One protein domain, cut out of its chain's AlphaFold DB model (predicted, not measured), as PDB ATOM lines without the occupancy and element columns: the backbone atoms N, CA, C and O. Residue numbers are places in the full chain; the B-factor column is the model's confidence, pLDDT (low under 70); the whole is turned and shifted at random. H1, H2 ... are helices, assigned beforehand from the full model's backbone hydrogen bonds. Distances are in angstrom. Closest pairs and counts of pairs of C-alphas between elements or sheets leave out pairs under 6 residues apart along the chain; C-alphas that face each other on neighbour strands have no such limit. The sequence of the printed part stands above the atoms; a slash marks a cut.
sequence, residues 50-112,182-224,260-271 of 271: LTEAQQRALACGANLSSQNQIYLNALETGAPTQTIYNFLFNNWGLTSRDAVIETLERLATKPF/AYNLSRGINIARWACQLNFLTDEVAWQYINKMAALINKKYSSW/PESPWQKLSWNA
ATOM      1  N   LEU A  50     -27.725 -58.978  20.477       96.38
ATOM      2  CA  LEU A  50     -26.635 -58.529  21.334       96.38
ATOM      3  C   LEU A  50     -25.594 -59.629  21.532       96.38
ATOM      4  O   LEU A  50     -25.927 -60.779  21.820       96.38
ATOM      5  N   THR A  51     -24.324 -59.239  21.475       96.38
ATOM      6  CA  THR A  51     -23.203 -60.101  21.875       96.38
ATOM      7  C   THR A  51     -23.285 -60.457  23.362       96.38
ATOM      8  O   THR A  51     -23.892 -59.730  24.150       96.38
ATOM      9  N   GLU A  52     -22.629 -61.538  23.791       95.12
ATOM     10  CA  GLU A  52     -22.583 -61.906  25.216       95.12
ATOM     11  C   GLU A  52     -22.015 -60.788  26.100       95.12
ATOM     12  O   GLU A  52     -22.529 -60.544  27.189       95.12
ATOM     13  N   ALA A  53     -20.998 -60.059  25.624       95.81
ATOM     14  CA  ALA A  53     -20.421 -58.927  26.347       95.81
ATOM     15  C   ALA A  53     -21.446 -57.797  26.559       95.81
ATOM     16  O   ALA A  53     -21.570 -57.262  27.659       95.81
ATOM     17  N   GLN A  54     -22.235 -57.477  25.528       97.69
ATOM     18  CA  GLN A  54     -23.325 -56.505  25.630       97.69
ATOM     19  C   GLN A  54     -24.432 -56.986  26.573       97.69
ATOM     20  O   GLN A  54     -24.904 -56.215  27.407       97.69
ATOM     21  N   GLN A  55     -24.832 -58.258  26.482       97.25
ATOM     22  CA  GLN A  55     -25.831 -58.833  27.386       97.25
ATOM     23  C   GLN A  55     -25.350 -58.809  28.842       97.25
ATOM     24  O   GLN A  55     -26.115 -58.448  29.731       97.25
ATOM     25  N   ARG A  56     -24.070 -59.103  29.088       97.25
ATOM     26  CA  ARG A  56     -23.437 -59.031  30.411       97.25
ATOM     27  C   ARG A  56     -23.432 -57.610  30.974       97.25
ATOM     28  O   ARG A  56     -23.778 -57.414  32.137       97.25
ATOM     29  N   ALA A  57     -23.103 -56.617  30.149       98.12
ATOM     30  CA  ALA A  57     -23.150 -55.218  30.560       98.12
ATOM     31  C   ALA A  57     -24.583 -54.771  30.908       98.12
ATOM     32  O   ALA A  57     -24.790 -54.083  31.904       98.12
ATOM     33  N   LEU A  58     -25.597 -55.215  30.154       98.12
ATOM     34  CA  LEU A  58     -27.003 -54.971  30.503       98.12
ATOM     35  C   LEU A  58     -27.439 -55.716  31.770       98.12
ATOM     36  O   LEU A  58     -28.214 -55.170  32.558       98.12
ATOM     37  N   ALA A  59     -26.922 -56.925  31.997       98.12
ATOM     38  CA  ALA A  59     -27.228 -57.739  33.169       98.12
ATOM     39  C   ALA A  59     -26.794 -57.070  34.485       98.12
ATOM     40  O   ALA A  59     -27.415 -57.300  35.521       98.12
ATOM     41  N   CYS A  60     -25.816 -56.162  34.443       98.44
ATOM     42  CA  CYS A  60     -25.444 -55.314  35.579       98.44
ATOM     43  C   CYS A  60     -26.559 -54.326  35.999       98.44
ATOM     44  O   CYS A  60     -26.568 -53.806  37.113       98.44
ATOM     45  N   GLY A  61     -27.525 -54.052  35.118       98.00
ATOM     46  CA  GLY A  61     -28.716 -53.239  35.383       98.00
ATOM     47  C   GLY A  61     -29.986 -54.050  35.674       98.00
ATOM     48  O   GLY A  61     -31.076 -53.464  35.706       98.00
ATOM     49  N   ALA A  62     -29.877 -55.374  35.839       98.06
ATOM     50  CA  ALA A  62     -31.015 -56.287  35.763       98.06
ATOM     51  C   ALA A  62     -32.051 -56.109  36.880       98.06
ATOM     52  O   ALA A  62     -33.234 -56.221  36.578       98.06
ATOM     53  N   ASN A  63     -31.677 -55.768  38.121       97.69
ATOM     54  CA  ASN A  63     -32.652 -55.559  39.208       97.69
ATOM     55  C   ASN A  63     -33.736 -54.537  38.834       97.69
ATOM     56  O   ASN A  63     -34.931 -54.769  39.024       97.69
ATOM     57  N   LEU A  64     -33.328 -53.400  38.263       95.69
ATOM     58  CA  LEU A  64     -34.263 -52.354  37.857       95.69
ATOM     59  C   LEU A  64     -35.027 -52.728  36.591       95.69
ATOM     60  O   LEU A  64     -36.225 -52.466  36.504       95.69
ATOM     61  N   SER A  65     -34.349 -53.346  35.622       96.00
ATOM     62  CA  SER A  65     -35.003 -53.817  34.401       96.00
ATOM     63  C   SER A  65     -36.080 -54.865  34.707       96.00
ATOM     64  O   SER A  65     -37.179 -54.785  34.165       96.00
ATOM     65  N   SER A  66     -35.790 -55.778  35.637       96.00
ATOM     66  CA  SER A  66     -36.685 -56.814  36.149       96.00
ATOM     67  C   SER A  66     -37.901 -56.216  36.854       96.00
ATOM     68  O   SER A  66     -39.036 -56.503  36.472       96.00
ATOM     69  N   GLN A  67     -37.680 -55.285  37.793       93.31
ATOM     70  CA  GLN A  67     -38.756 -54.554  38.476       93.31
ATOM     71  C   GLN A  67     -39.683 -53.846  37.478       93.31
ATOM     72  O   GLN A  67     -40.904 -53.845  37.631       93.31
ATOM     73  N   ASN A  68     -39.097 -53.236  36.449       91.44
ATOM     74  CA  ASN A  68     -39.820 -52.479  35.435       91.44
ATOM     75  C   ASN A  68     -40.361 -53.353  34.292       91.44
ATOM     76  O   ASN A  68     -41.026 -52.824  33.404       91.44
ATOM     77  N   GLN A  69     -40.087 -54.662  34.320       91.69
ATOM     78  CA  GLN A  69     -40.495 -55.650  33.320       91.69
ATOM     79  C   GLN A  69     -40.097 -55.268  31.887       91.69
ATOM     80  O   GLN A  69     -40.800 -55.587  30.929       91.69
ATOM     81  N   ILE A  70     -38.963 -54.590  31.725       93.69
ATOM     82  CA  ILE A  70     -38.380 -54.298  30.410       93.69
ATOM     83  C   ILE A  70     -37.420 -55.419  30.010       93.69
ATOM     84  O   ILE A  70     -36.970 -56.190  30.860       93.69
ATOM     85  N   TYR A  71     -37.083 -55.512  28.724       96.94
ATOM     86  CA  TYR A  71     -36.182 -56.560  28.246       96.94
ATOM     87  C   TYR A  71     -34.836 -56.560  28.984       96.94
ATOM     88  O   TYR A  71     -34.244 -55.506  29.213       96.94
ATOM     89  N   LEU A  72     -34.331 -57.744  29.330       97.12
ATOM     90  CA  LEU A  72     -33.023 -57.925  29.973       97.12
ATOM     91  C   LEU A  72     -31.884 -58.134  28.963       97.12
ATOM     92  O   LEU A  72     -30.723 -57.940  29.301       97.12
ATOM     93  N   ASN A  73     -32.212 -58.510  27.725       96.88
ATOM     94  CA  ASN A  73     -31.260 -58.922  26.691       96.88
ATOM     95  C   ASN A  73     -31.323 -58.055  25.418       96.88
ATOM     96  O   ASN A  73     -30.894 -58.510  24.364       96.88
ATOM     97  N   ALA A  74     -31.866 -56.838  25.475       96.75
ATOM     98  CA  ALA A  74     -31.961 -55.937  24.323       96.75
ATOM     99  C   ALA A  74     -31.700 -54.484  24.737       96.75
ATOM    100  O   ALA A  74     -31.990 -54.107  25.871       96.75
ATOM    101  N   LEU A  75     -31.163 -53.659  23.830       96.06
ATOM    102  CA  LEU A  75     -30.958 -52.234  24.115       96.06
ATOM    103  C   LEU A  75     -32.306 -51.525  24.311       96.06
ATOM    104  O   LEU A  75     -32.507 -50.858  25.327       96.06
ATOM    105  N   GLU A  76     -33.250 -51.761  23.394       93.44
ATOM    106  CA  GLU A  76     -34.641 -51.331  23.533       93.44
ATOM    107  C   GLU A  76     -35.330 -51.991  24.736       93.44
ATOM    108  O   GLU A  76     -34.934 -53.057  25.218       93.44
ATOM    109  N   THR A  77     -36.387 -51.353  25.232       92.50
ATOM    110  CA  THR A  77     -37.033 -51.780  26.481       92.50
ATOM    111  C   THR A  77     -38.194 -52.751  26.285       92.50
ATOM    112  O   THR A  77     -38.574 -53.428  27.238       92.50
ATOM    113  N   GLY A  78     -38.789 -52.798  25.088       92.38
ATOM    114  CA  GLY A  78     -40.067 -53.478  24.839       92.38
ATOM    115  C   GLY A  78     -41.298 -52.722  25.358       92.38
ATOM    116  O   GLY A  78     -42.423 -53.164  25.144       92.38
ATOM    117  N   ALA A  79     -41.106 -51.578  26.023       91.44
ATOM    118  CA  ALA A  79     -42.183 -50.711  26.484       91.44
ATOM    119  C   ALA A  79     -42.513 -49.627  25.440       91.44
ATOM    120  O   ALA A  79     -41.619 -49.197  24.703       91.44
ATOM    121  N   PRO A  80     -43.758 -49.109  25.403       93.94
ATOM    122  CA  PRO A  80     -44.103 -47.982  24.545       93.94
ATOM    123  C   PRO A  80     -43.249 -46.746  24.855       93.94
ATOM    124  O   PRO A  80     -43.060 -46.382  26.017       93.94
ATOM    125  N   THR A  81     -42.790 -46.051  23.811       93.69
ATOM    126  CA  THR A  81     -41.930 -44.859  23.927       93.69
ATOM    127  C   THR A  81     -42.536 -43.778  24.821       93.69
ATOM    128  O   THR A  81     -41.833 -43.219  25.658       93.69
ATOM    129  N   GLN A  82     -43.849 -43.536  24.731       92.69
ATOM    130  CA  GLN A  82     -44.527 -42.561  25.594       92.69
ATOM    131  C   GLN A  82     -44.454 -42.942  27.080       92.69
ATOM    132  O   GLN A  82     -44.307 -42.074  27.939       92.69
ATOM    133  N   THR A  83     -44.528 -44.236  27.393       91.50
ATOM    134  CA  THR A  83     -44.423 -44.730  28.767       91.50
ATOM    135  C   THR A  83     -43.017 -44.489  29.318       91.50
ATOM    136  O   THR A  83     -42.878 -43.999  30.438       91.50
ATOM    137  N   ILE A  84     -41.977 -44.752  28.518       93.56
ATOM    138  CA  ILE A  84     -40.583 -44.457  28.883       93.56
ATOM    139  C   ILE A  84     -40.355 -42.949  29.051       93.56
ATOM    140  O   ILE A  84     -39.738 -42.540  30.034       93.56
ATOM    141  N   TYR A  85     -40.904 -42.123  28.153       93.50
ATOM    142  CA  TYR A  85     -40.836 -40.663  28.257       93.50
ATOM    143  C   TYR A  85     -41.460 -40.168  29.561       93.50
ATOM    144  O   TYR A  85     -40.799 -39.489  30.343       93.50
ATOM    145  N   ASN A  86     -42.703 -40.571  29.845       91.12
ATOM    146  CA  ASN A  86     -43.399 -40.184  31.070       91.12
ATOM    147  C   ASN A  86     -42.635 -40.651  32.315       91.12
ATOM    148  O   ASN A  86     -42.564 -39.927  33.303       91.12
ATOM    149  N   PHE A  87     -42.046 -41.848  32.278       87.88
ATOM    150  CA  PHE A  87     -41.266 -42.371  33.392       87.88
ATOM    151  C   PHE A  87     -40.000 -41.544  33.649       87.88
ATOM    152  O   PHE A  87     -39.774 -41.139  34.791       87.88
ATOM    153  N   LEU A  88     -39.199 -41.269  32.613       89.81
ATOM    154  CA  LEU A  88     -37.991 -40.445  32.728       89.81
ATOM    155  C   LEU A  88     -38.316 -39.006  33.140       89.81
ATOM    156  O   LEU A  88     -37.656 -38.460  34.023       89.81
ATOM    157  N   PHE A  89     -39.362 -38.416  32.568       90.56
ATOM    158  CA  PHE A  89     -39.807 -37.073  32.922       90.56
ATOM    159  C   PHE A  89     -40.272 -36.996  34.382       90.56
ATOM    160  O   PHE A  89     -39.732 -36.215  35.158       90.56
ATOM    161  N   ASN A  90     -41.213 -37.849  34.795       87.94
ATOM    162  CA  ASN A  90     -41.825 -37.752  36.123       87.94
ATOM    163  C   ASN A  90     -40.878 -38.163  37.259       87.94
ATOM    164  O   ASN A  90     -40.958 -37.605  38.348       87.94
ATOM    165  N   ASN A  91     -40.003 -39.151  37.037       85.44
ATOM    166  CA  ASN A  91     -39.146 -39.685  38.105       85.44
ATOM    167  C   ASN A  91     -37.758 -39.039  38.154       85.44
ATOM    168  O   ASN A  91     -37.120 -39.079  39.208       85.44
ATOM    169  N   TRP A  92     -37.287 -38.483  37.033       88.25
ATOM    170  CA  TRP A  92     -35.929 -37.946  36.904       88.25
ATOM    171  C   TRP A  92     -35.862 -36.519  36.353       88.25
ATOM    172  O   TRP A  92     -34.791 -35.923  36.390       88.25
ATOM    173  N   GLY A  93     -36.961 -35.961  35.836       92.50
ATOM    174  CA  GLY A  93     -36.972 -34.631  35.220       92.50
ATOM    175  C   GLY A  93     -36.196 -34.547  33.900       92.50
ATOM    176  O   GLY A  93     -35.861 -33.448  33.463       92.50
ATOM    177  N   LEU A  94     -35.877 -35.681  33.264       92.62
ATOM    178  CA  LEU A  94     -35.006 -35.705  32.084       92.62
ATOM    179  C   LEU A  94     -35.803 -35.460  30.803       92.62
ATOM    180  O   LEU A  94     -36.662 -36.258  30.433       92.62
ATOM    181  N   THR A  95     -35.485 -34.358  30.122       93.00
ATOM    182  CA  THR A  95     -36.181 -33.883  28.909       93.00
ATOM    183  C   THR A  95     -35.251 -33.607  27.729       93.00
ATOM    184  O   THR A  95     -35.723 -33.273  26.646       93.00
ATOM    185  N   SER A  96     -33.935 -33.729  27.914       96.38
ATOM    186  CA  SER A  96     -32.941 -33.409  26.892       96.38
ATOM    187  C   SER A  96     -31.705 -34.300  26.996       96.38
ATOM    188  O   SER A  96     -31.442 -34.921  28.030       96.38
ATOM    189  N   ARG A  97     -30.915 -34.320  25.919       98.06
ATOM    190  CA  ARG A  97     -29.613 -34.996  25.861       98.06
ATOM    191  C   ARG A  97     -28.659 -34.529  26.962       98.06
ATOM    192  O   ARG A  97     -28.062 -35.368  27.630       98.06
ATOM    193  N   ASP A  98     -28.534 -33.220  27.160       97.75
ATOM    194  CA  ASP A  98     -27.576 -32.658  28.118       97.75
ATOM    195  C   ASP A  98     -27.935 -33.043  29.557       97.75
ATOM    196  O   ASP A  98     -27.072 -33.503  30.301       97.75
ATOM    197  N   ALA A  99     -29.224 -32.984  29.916       96.50
ATOM    198  CA  ALA A  99     -29.702 -33.405  31.234       96.50
ATOM    199  C   ALA A  99     -29.451 -34.903  31.495       96.50
ATOM    200  O   ALA A  99     -29.105 -35.308  32.611       96.50
ATOM    201  N   VAL A 100     -29.608 -35.741  30.462       97.94
ATOM    202  CA  VAL A 100     -29.275 -37.171  30.534       97.94
ATOM    203  C   VAL A 100     -27.779 -37.367  30.764       97.94
ATOM    204  O   VAL A 100     -27.411 -38.108  31.674       97.94
ATOM    205  N   ILE A 101     -26.925 -36.717  29.971       98.25
ATOM    206  CA  ILE A 101     -25.463 -36.837  30.079       98.25
ATOM    207  C   ILE A 101     -24.984 -36.395  31.464       98.25
ATOM    208  O   ILE A 101     -24.257 -37.140  32.119       98.25
ATOM    209  N   GLU A 102     -25.449 -35.244  31.952       96.75
ATOM    210  CA  GLU A 102     -25.114 -34.751  33.291       96.75
ATOM    211  C   GLU A 102     -25.520 -35.758  34.377       96.75
ATOM    212  O   GLU A 102     -24.754 -36.052  35.299       96.75
ATOM    213  N   THR A 103     -26.710 -36.350  34.246       96.69
ATOM    214  CA  THR A 103     -27.198 -37.362  35.187       96.69
ATOM    215  C   THR A 103     -26.354 -38.633  35.153       96.69
ATOM    216  O   THR A 103     -26.022 -39.159  36.216       96.69
ATOM    217  N   LEU A 104     -25.988 -39.124  33.969       97.69
ATOM    218  CA  LEU A 104     -25.154 -40.317  33.819       97.69
ATOM    219  C   LEU A 104     -23.746 -40.092  34.381       97.69
ATOM    220  O   LEU A 104     -23.253 -40.939  35.122       97.69
ATOM    221  N   GLU A 105     -23.126 -38.941  34.117       96.94
ATOM    222  CA  GLU A 105     -21.821 -38.596  34.696       96.94
ATOM    223  C   GLU A 105     -21.881 -38.492  36.222       96.94
ATOM    224  O   GLU A 105     -21.018 -39.023  36.926       96.94
ATOM    225  N   ARG A 106     -22.944 -37.890  36.765       94.25
ATOM    226  CA  ARG A 106     -23.160 -37.828  38.214       94.25
ATOM    227  C   ARG A 106     -23.308 -39.219  38.833       94.25
ATOM    228  O   ARG A 106     -22.712 -39.469  39.877       94.25
ATOM    229  N   LEU A 107     -24.093 -40.107  38.216       94.31
ATOM    230  CA  LEU A 107     -24.292 -41.477  38.705       94.31
ATOM    231  C   LEU A 107     -23.009 -42.320  38.634       94.31
ATOM    232  O   LEU A 107     -22.854 -43.221  39.450       94.31
ATOM    233  N   ALA A 108     -22.103 -42.022  37.699       93.19
ATOM    234  CA  ALA A 108     -20.833 -42.735  37.549       93.19
ATOM    235  C   ALA A 108     -19.756 -42.296  38.552       93.19
ATOM    236  O   ALA A 108     -18.803 -43.035  38.780       93.19
ATOM    237  N   THR A 109     -19.848 -41.073  39.080       89.19
ATOM    238  CA  THR A 109     -18.730 -40.428  39.792       89.19
ATOM    239  C   THR A 109     -19.014 -40.103  41.249       89.19
ATOM    240  O   THR A 109     -18.074 -40.032  42.037       89.19
ATOM    241  N   LYS A 110     -20.278 -39.874  41.623       82.06
ATOM    242  CA  LYS A 110     -20.632 -39.492  42.992       82.06
ATOM    243  C   LYS A 110     -21.151 -40.692  43.780       82.06
ATOM    244  O   LYS A 110     -21.969 -41.444  43.235       82.06
ATOM    245  N   PRO A 111     -20.761 -40.818  45.062       74.69
ATOM    246  CA  PRO A 111     -21.344 -41.829  45.926       74.69
ATOM    247  C   PRO A 111     -22.859 -41.663  45.986       74.69
ATOM    248  O   PRO A 111     -23.388 -40.544  45.922       74.69
ATOM    249  N   PHE A 112     -23.574 -42.784  46.084       82.44
ATOM    250  CA  PHE A 112     -25.031 -42.746  46.144       82.44
ATOM    251  C   PHE A 112     -25.535 -42.037  47.405       82.44
ATOM    252  O   PHE A 112     -26.416 -41.180  47.308       82.44
ATOM    253  N   ALA A 182     -23.959 -50.025  43.578       96.25
ATOM    254  CA  ALA A 182     -24.710 -50.793  42.592       96.25
ATOM    255  C   ALA A 182     -26.032 -50.102  42.249       96.25
ATOM    256  O   ALA A 182     -26.427 -50.019  41.087       96.25
ATOM    257  N   TYR A 183     -26.689 -49.502  43.243       95.62
ATOM    258  CA  TYR A 183     -27.942 -48.797  43.029       95.62
ATOM    259  C   TYR A 183     -27.820 -47.595  42.074       95.62
ATOM    260  O   TYR A 183     -28.714 -47.356  41.257       95.62
ATOM    261  N   ASN A 184     -26.727 -46.829  42.123       93.94
ATOM    262  CA  ASN A 184     -26.479 -45.749  41.162       93.94
ATOM    263  C   ASN A 184     -26.083 -46.292  39.791       93.94
ATOM    264  O   ASN A 184     -26.666 -45.884  38.782       93.94
ATOM    265  N   LEU A 185     -25.127 -47.218  39.758       97.56
ATOM    266  CA  LEU A 185     -24.536 -47.719  38.518       97.56
ATOM    267  C   LEU A 185     -25.568 -48.493  37.680       97.56
ATOM    268  O   LEU A 185     -25.742 -48.213  36.491       97.56
ATOM    269  N   SER A 186     -26.363 -49.366  38.309       97.69
ATOM    270  CA  SER A 186     -27.462 -50.084  37.651       97.69
ATOM    271  C   SER A 186     -28.551 -49.135  37.138       97.69
ATOM    272  O   SER A 186     -29.102 -49.355  36.055       97.69
ATOM    273  N   ARG A 187     -28.862 -48.047  37.864       96.56
ATOM    274  CA  ARG A 187     -29.781 -47.000  37.374       96.56
ATOM    275  C   ARG A 187     -29.208 -46.273  36.164       96.56
ATOM    276  O   ARG A 187     -29.948 -46.043  35.215       96.56
ATOM    277  N   GLY A 188     -27.910 -45.976  36.168       97.94
ATOM    278  CA  GLY A 188     -27.211 -45.367  35.037       97.94
ATOM    279  C   GLY A 188     -27.337 -46.195  33.757       97.94
ATOM    280  O   GLY A 188     -27.729 -45.662  32.721       97.94
ATOM    281  N   ILE A 189     -27.125 -47.513  33.849       98.62
ATOM    282  CA  ILE A 189     -27.323 -48.448  32.726       98.62
ATOM    283  C   ILE A 189     -28.749 -48.335  32.171       98.62
ATOM    284  O   ILE A 189     -28.941 -48.190  30.967       98.62
ATOM    285  N   ASN A 190     -29.762 -48.346  33.040       98.19
ATOM    286  CA  ASN A 190     -31.160 -48.264  32.614       98.19
ATOM    287  C   ASN A 190     -31.523 -46.889  32.020       98.19
ATOM    288  O   ASN A 190     -32.212 -46.839  31.004       98.19
ATOM    289  N   ILE A 191     -31.025 -45.783  32.588       98.31
ATOM    290  CA  ILE A 191     -31.234 -44.433  32.040       98.31
ATOM    291  C   ILE A 191     -30.626 -44.313  30.645       98.31
ATOM    292  O   ILE A 191     -31.282 -43.766  29.761       98.31
ATOM    293  N   ALA A 192     -29.424 -44.850  30.417       98.62
ATOM    294  CA  ALA A 192     -28.801 -44.837  29.097       98.62
ATOM    295  C   ALA A 192     -29.679 -45.551  28.053       98.62
ATOM    296  O   ALA A 192     -29.905 -45.009  26.973       98.62
ATOM    297  N   ARG A 193     -30.261 -46.709  28.402       97.88
ATOM    298  CA  ARG A 193     -31.203 -47.442  27.534       97.88
ATOM    299  C   ARG A 193     -32.477 -46.649  27.247       97.88
ATOM    300  O   ARG A 193     -32.896 -46.541  26.098       97.88
ATOM    301  N   TRP A 194     -33.093 -46.086  28.285       97.75
ATOM    302  CA  TRP A 194     -34.314 -45.289  28.149       97.75
ATOM    303  C   TRP A 194     -34.080 -44.050  27.291       97.75
ATOM    304  O   TRP A 194     -34.860 -43.772  26.386       97.75
ATOM    305  N   ALA A 195     -32.979 -43.344  27.526       98.00
ATOM    306  CA  ALA A 195     -32.600 -42.170  26.754       98.00
ATOM    307  C   ALA A 195     -32.272 -42.507  25.292       98.00
ATOM    308  O   ALA A 195     -32.589 -41.710  24.409       98.00
ATOM    309  N   CYS A 196     -31.694 -43.682  25.030       97.94
ATOM    310  CA  CYS A 196     -31.490 -44.203  23.678       97.94
ATOM    311  C   CYS A 196     -32.826 -44.390  22.948       97.94
ATOM    312  O   CYS A 196     -33.022 -43.861  21.860       97.94
ATOM    313  N   GLN A 197     -33.799 -45.047  23.591       96.62
ATOM    314  CA  GLN A 197     -35.134 -45.247  23.014       96.62
ATOM    315  C   GLN A 197     -35.887 -43.927  22.756       96.62
ATOM    316  O   GLN A 197     -36.715 -43.852  21.849       96.62
ATOM    317  N   LEU A 198     -35.614 -42.882  23.543       97.00
ATOM    318  CA  LEU A 198     -36.174 -41.540  23.351       97.00
ATOM    319  C   LEU A 198     -35.382 -40.675  22.353       97.00
ATOM    320  O   LEU A 198     -35.719 -39.507  22.176       97.00
ATOM    321  N   ASN A 199     -34.340 -41.215  21.714       97.38
ATOM    322  CA  ASN A 199     -33.417 -40.490  20.832       97.38
ATOM    323  C   ASN A 199     -32.678 -39.314  21.506       97.38
ATOM    324  O   ASN A 199     -32.152 -38.433  20.826       97.38
ATOM    325  N   PHE A 200     -32.601 -39.282  22.841       98.06
ATOM    326  CA  PHE A 200     -31.721 -38.347  23.554       98.06
ATOM    327  C   PHE A 200     -30.250 -38.762  23.403       98.06
ATOM    328  O   PHE A 200     -29.362 -37.912  23.283       98.06
ATOM    329  N   LEU A 201     -29.994 -40.073  23.363       98.44
ATOM    330  CA  LEU A 201     -28.694 -40.666  23.054       98.44
ATOM    331  C   LEU A 201     -28.775 -41.466  21.751       98.44
ATOM    332  O   LEU A 201     -29.833 -41.990  21.420       98.44
ATOM    333  N   THR A 202     -27.651 -41.564  21.039       98.44
ATOM    334  CA  THR A 202     -27.490 -42.572  19.980       98.44
ATOM    335  C   THR A 202     -27.103 -43.903  20.617       98.44
ATOM    336  O   THR A 202     -26.625 -43.918  21.760       98.44
ATOM    337  N   ASP A 203     -27.239 -45.001  19.876       98.00
ATOM    338  CA  ASP A 203     -26.830 -46.336  20.320       98.00
ATOM    339  C   ASP A 203     -25.369 -46.355  20.786       98.00
ATOM    340  O   ASP A 203     -25.060 -46.887  21.853       98.00
ATOM    341  N   GLU A 204     -24.463 -45.715  20.039       98.44
ATOM    342  CA  GLU A 204     -23.037 -45.673  20.371       98.44
ATOM    343  C   GLU A 204     -22.795 -44.984  21.715       98.44
ATOM    344  O   GLU A 204     -22.041 -45.485  22.551       98.44
ATOM    345  N   VAL A 205     -23.456 -43.847  21.952       98.50
ATOM    346  CA  VAL A 205     -23.295 -43.085  23.196       98.50
ATOM    347  C   VAL A 205     -23.944 -43.815  24.368       98.50
ATOM    348  O   VAL A 205     -23.368 -43.855  25.455       98.50
ATOM    349  N   ALA A 206     -25.103 -44.443  24.168       98.69
ATOM    350  CA  ALA A 206     -25.729 -45.266  25.197       98.69
ATOM    351  C   ALA A 206     -24.808 -46.425  25.613       98.69
ATOM    352  O   ALA A 206     -24.578 -46.623  26.808       98.69
ATOM    353  N   TRP A 207     -24.207 -47.133  24.651       98.62
ATOM    354  CA  TRP A 207     -23.262 -48.216  24.932       98.62
ATOM    355  C   TRP A 207     -21.988 -47.748  25.634       98.62
ATOM    356  O   TRP A 207     -21.507 -48.454  26.519       98.62
ATOM    357  N   GLN A 208     -21.462 -46.561  25.316       98.62
ATOM    358  CA  GLN A 208     -20.326 -45.990  26.051       98.62
ATOM    359  C   GLN A 208     -20.632 -45.860  27.550       98.62
ATOM    360  O   GLN A 208     -19.833 -46.299  28.379       98.62
ATOM    361  N   TYR A 209     -21.805 -45.328  27.909       98.69
ATOM    362  CA  TYR A 209     -22.210 -45.211  29.312       98.69
ATOM    363  C   TYR A 209     -22.532 -46.560  29.954       98.69
ATOM    364  O   TYR A 209     -22.114 -46.798  31.085       98.69
ATOM    365  N   ILE A 210     -23.228 -47.456  29.250       98.75
ATOM    366  CA  ILE A 210     -23.531 -48.805  29.752       98.75
ATOM    367  C   ILE A 210     -22.231 -49.546  30.089       98.75
ATOM    368  O   ILE A 210     -22.089 -50.057  31.198       98.75
ATOM    369  N   ASN A 211     -21.254 -49.531  29.180       98.56
ATOM    370  CA  ASN A 211     -19.965 -50.190  29.382       98.56
ATOM    371  C   ASN A 211     -19.143 -49.522  30.493       98.56
ATOM    372  O   ASN A 211     -18.537 -50.223  31.297       98.56
ATOM    373  N   LYS A 212     -19.157 -48.183  30.589       98.25
ATOM    374  CA  LYS A 212     -18.511 -47.445  31.687       98.25
ATOM    375  C   LYS A 212     -19.069 -47.870  33.049       98.25
ATOM    376  O   LYS A 212     -18.297 -48.171  33.953       98.25
ATOM    377  N   MET A 213     -20.393 -47.937  33.192       98.12
ATOM    378  CA  MET A 213     -21.044 -48.353  34.442       98.12
ATOM    379  C   MET A 213     -20.796 -49.832  34.756       98.12
ATOM    380  O   MET A 213     -20.495 -50.165  35.900       98.12
ATOM    381  N   ALA A 214     -20.879 -50.708  33.752       98.00
ATOM    382  CA  ALA A 214     -20.590 -52.131  33.912       98.00
ATOM    383  C   ALA A 214     -19.134 -52.371  34.345       98.00
ATOM    384  O   ALA A 214     -18.889 -53.164  35.245       98.00
ATOM    385  N   ALA A 215     -18.170 -51.629  33.790       97.44
ATOM    386  CA  ALA A 215     -16.771 -51.710  34.207       97.44
ATOM    387  C   ALA A 215     -16.561 -51.260  35.666       97.44
ATOM    388  O   ALA A 215     -15.778 -51.869  36.394       97.44
ATOM    389  N   LEU A 216     -17.270 -50.218  36.119       96.69
ATOM    390  CA  LEU A 216     -17.245 -49.791  37.525       96.69
ATOM    391  C   LEU A 216     -17.845 -50.857  38.456       96.69
ATOM    392  O   LEU A 216     -17.292 -51.104  39.525       96.69
ATOM    393  N   ILE A 217     -18.928 -51.510  38.028       96.94
ATOM    394  CA  ILE A 217     -19.557 -52.636  38.733       96.94
ATOM    395  C   ILE A 217     -18.591 -53.825  38.836       96.94
ATOM    396  O   ILE A 217     -18.327 -54.291  39.942       96.94
ATOM    397  N   ASN A 218     -17.997 -54.260  37.724       96.00
ATOM    398  CA  ASN A 218     -17.061 -55.392  37.697       96.00
ATOM    399  C   ASN A 218     -15.797 -55.146  38.529       96.00
ATOM    400  O   ASN A 218     -15.200 -56.084  39.042       96.00
ATOM    401  N   LYS A 219     -15.379 -53.884  38.679       95.25
ATOM    402  CA  LYS A 219     -14.254 -53.526  39.551       95.25
ATOM    403  C   LYS A 219     -14.590 -53.682  41.040       95.25
ATOM    404  O   LYS A 219     -13.670 -53.811  41.846       95.25
ATOM    405  N   LYS A 220     -15.870 -53.590  41.410       93.69
ATOM    406  CA  LYS A 220     -16.311 -53.489  42.805       93.69
ATOM    407  C   LYS A 220     -16.913 -54.777  43.357       93.69
ATOM    408  O   LYS A 220     -16.718 -55.058  44.535       93.69
ATOM    409  N   TYR A 221     -17.616 -55.538  42.527       94.75
ATOM    410  CA  TYR A 221     -18.325 -56.747  42.939       94.75
ATOM    411  C   TYR A 221     -17.724 -57.989  42.283       94.75
ATOM    412  O   TYR A 221     -17.123 -57.913  41.209       94.75
ATOM    413  N   SER A 222     -17.907 -59.140  42.925       94.12
ATOM    414  CA  SER A 222     -17.343 -60.420  42.477       94.12
ATOM    415  C   SER A 222     -18.402 -61.431  42.031       94.12
ATOM    416  O   SER A 222     -18.049 -62.526  41.595       94.12
ATOM    417  N   SER A 223     -19.689 -61.088  42.135       95.94
ATOM    418  CA  SER A 223     -20.796 -61.955  41.730       95.94
ATOM    419  C   SER A 223     -22.097 -61.187  41.472       95.94
ATOM    420  O   SER A 223     -22.257 -60.028  41.874       95.94
ATOM    421  N   TRP A 224     -23.060 -61.856  40.820       97.50
ATOM    422  CA  TRP A 224     -24.408 -61.310  40.622       97.50
ATOM    423  C   TRP A 224     -25.120 -61.102  41.963       97.50
ATOM    424  O   TRP A 224     -25.849 -60.126  42.135       97.50
ATOM    425  N   PRO A 260     -33.845 -70.246  34.563       96.31
ATOM    426  CA  PRO A 260     -32.816 -70.706  33.619       96.31
ATOM    427  C   PRO A 260     -32.597 -69.776  32.418       96.31
ATOM    428  O   PRO A 260     -31.529 -69.774  31.812       96.31
ATOM    429  N   GLU A 261     -33.602 -68.970  32.073       95.56
ATOM    430  CA  GLU A 261     -33.537 -68.008  30.976       95.56
ATOM    431  C   GLU A 261     -32.929 -66.663  31.393       95.56
ATOM    432  O   GLU A 261     -32.571 -65.859  30.532       95.56
ATOM    433  N   SER A 262     -32.780 -66.411  32.695       97.06
ATOM    434  CA  SER A 262     -32.177 -65.186  33.215       97.06
ATOM    435  C   SER A 262     -30.749 -65.001  32.691       97.06
ATOM    436  O   SER A 262     -29.966 -65.959  32.688       97.06
ATOM    437  N   PRO A 263     -30.340 -63.767  32.336       96.44
ATOM    438  CA  PRO A 263     -28.947 -63.501  32.001       96.44
ATOM    439  C   PRO A 263     -27.990 -63.851  33.148       96.44
ATOM    440  O   PRO A 263     -26.862 -64.232  32.872       96.44
ATOM    441  N   TRP A 264     -28.419 -63.793  34.414       97.38
ATOM    442  CA  TRP A 264     -27.569 -64.174  35.551       97.38
ATOM    443  C   TRP A 264     -27.347 -65.687  35.665       97.38
ATOM    444  O   TRP A 264     -26.364 -66.108  36.260       97.38
ATOM    445  N   GLN A 265     -28.224 -66.505  35.070       97.00
ATOM    446  CA  GLN A 265     -28.040 -67.957  34.977       97.00
ATOM    447  C   GLN A 265     -27.277 -68.360  33.711       97.00
ATOM    448  O   GLN A 265     -26.481 -69.296  33.734       97.00
ATOM    449  N   LYS A 266     -27.489 -67.639  32.604       95.56
ATOM    450  CA  LYS A 266     -26.843 -67.925  31.315       95.56
ATOM    451  C   LYS A 266     -25.423 -67.382  31.198       95.56
ATOM    452  O   LYS A 266     -24.629 -67.925  30.436       95.56
ATOM    453  N   LEU A 267     -25.103 -66.305  31.913       94.94
ATOM    454  CA  LEU A 267     -23.819 -65.617  31.826       94.94
ATOM    455  C   LEU A 267     -23.101 -65.707  33.179       94.94
ATOM    456  O   LEU A 267     -23.480 -65.038  34.137       94.94
ATOM    457  N   SER A 268     -22.018 -66.483  33.255       90.38
ATOM    458  CA  SER A 268     -21.160 -66.560  34.454       90.38
ATOM    459  C   SER A 268     -20.581 -65.198  34.804       90.38
ATOM    460  O   SER A 268     -20.139 -64.529  33.881       90.38
ATOM    461  N   TRP A 269     -20.527 -64.777  36.070       91.62
ATOM    462  CA  TRP A 269     -19.831 -63.535  36.437       91.62
ATOM    463  C   TRP A 269     -18.363 -63.594  35.983       91.62
ATOM    464  O   TRP A 269     -17.569 -64.339  36.547       91.62
ATOM    465  N   ASN A 270     -18.011 -62.836  34.945       70.12
ATOM    466  CA  ASN A 270     -16.639 -62.691  34.470       70.12
ATOM    467  C   ASN A 270     -16.306 -61.204  34.594       70.12
ATOM    468  O   ASN A 270     -16.880 -60.396  33.854       70.12
ATOM    469  N   ALA A 271     -15.463 -60.884  35.580       55.34
ATOM    470  CA  ALA A 271     -14.987 -59.536  35.875       55.34
ATOM    471  C   ALA A 271     -14.135 -58.981  34.727       55.34
ATOM    472  O   ALA A 271     -13.250 -59.722  34.238       55.34
TER     473      ALA A 271
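AT A GLANCE: This is residues 50 to 112, 182 to 224 and 260 to 271 of the 271 residues of the protein "DUF1266 domain-containing protein" of Marinilabiliaceae bacterium JC017 (UniProt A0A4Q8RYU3). What is the main picture? H4, H5 and H6 form an up-and-down bundle of three helices, each running against the one before it, with H5 nearest the middle of the whole. On the side away from H4, H1 crosses H6 and H2 crosses H5; H3 packs at a slant on H5, and small H7 packs on H1 at the rim. What is it made of? The printed part has 118 residues with seven named helices, H1 to H7 in order along the chain, and no named strand: class all helix. It is compact, with a radius of gyration of the C-alphas of 13.3 A and a rounded outline of 36 by 30 by 24 A.

IN THESE COORDINATES: Which helices come before the first cut? H1 is residues 52 to 59, starting at C-alpha 52 at (-22.583, -61.906, 25.216), and H2 is residues 62 to 67. H3 is residues 81 to 92, 15.9 A long, and H4 is residues 97 to 109, 18.5 A long. Which come later? H5 is residues 182 to 197, 22.9 A long, starting at C-alpha 182 at (-24.710, -50.793, 42.592). H6, residues 203 to 220, is 25.8 A long, and H7, residues 263 to 266, ends at C-alpha 266 at (-26.843, -67.925, 31.315).

HOW THE PARTS SIT: How does the hub H5 stand in the bundle? H5 and H6 form a helical hairpin at a shallow tilt of 10 degrees, opposite ways, their closest C-alphas, Ile 189 and Ile 210, being 4.8 A apart. H4 touches H5 at a shallow tilt of 19 degrees, opposite ways, closest at C-alphas Leu 107 and Asn 184, 5.4 A. What else touches H5? H3 touches H5 residues 191 to 197 alone, at a steep tilt of 39 degrees, closest at C-alphas Ile 84 and Trp 194, 6.4 A. H2 touches H5 residues 186 to 190 alone, about perpendicular at 74 degrees, closest at C-alphas Ser 65 and Asn 190, 7.0 A. Where are H1 and H7? H1 touches H6 residues 210 to 214 alone, about perpendicular at 76 degrees, closest at C-alphas Ala 57 and Ala 214, 5.2 A. H7 touches H1, closest at C-alphas Ala 59 and Pro 263, 6.1 A. Are the helix backbones complete? In H1 to H6 every O i to N i+4 pair is within hydrogen-bond range; H7 is too short for such a pair.

THE WHOLE: How far does it reach? The two C-alphas farthest apart, Asp 98 and Pro 260, are 38.8 A apart. Where is it cut? Residues 113 to 181 and 225 to 259 are not printed, with C-alpha gaps of 8.8 A and 14.4 A. Which link is long, and where is confidence low? The link from H2 to H3 is long, with 13 residues. Residue 271 alone is under 70 in pLDDT.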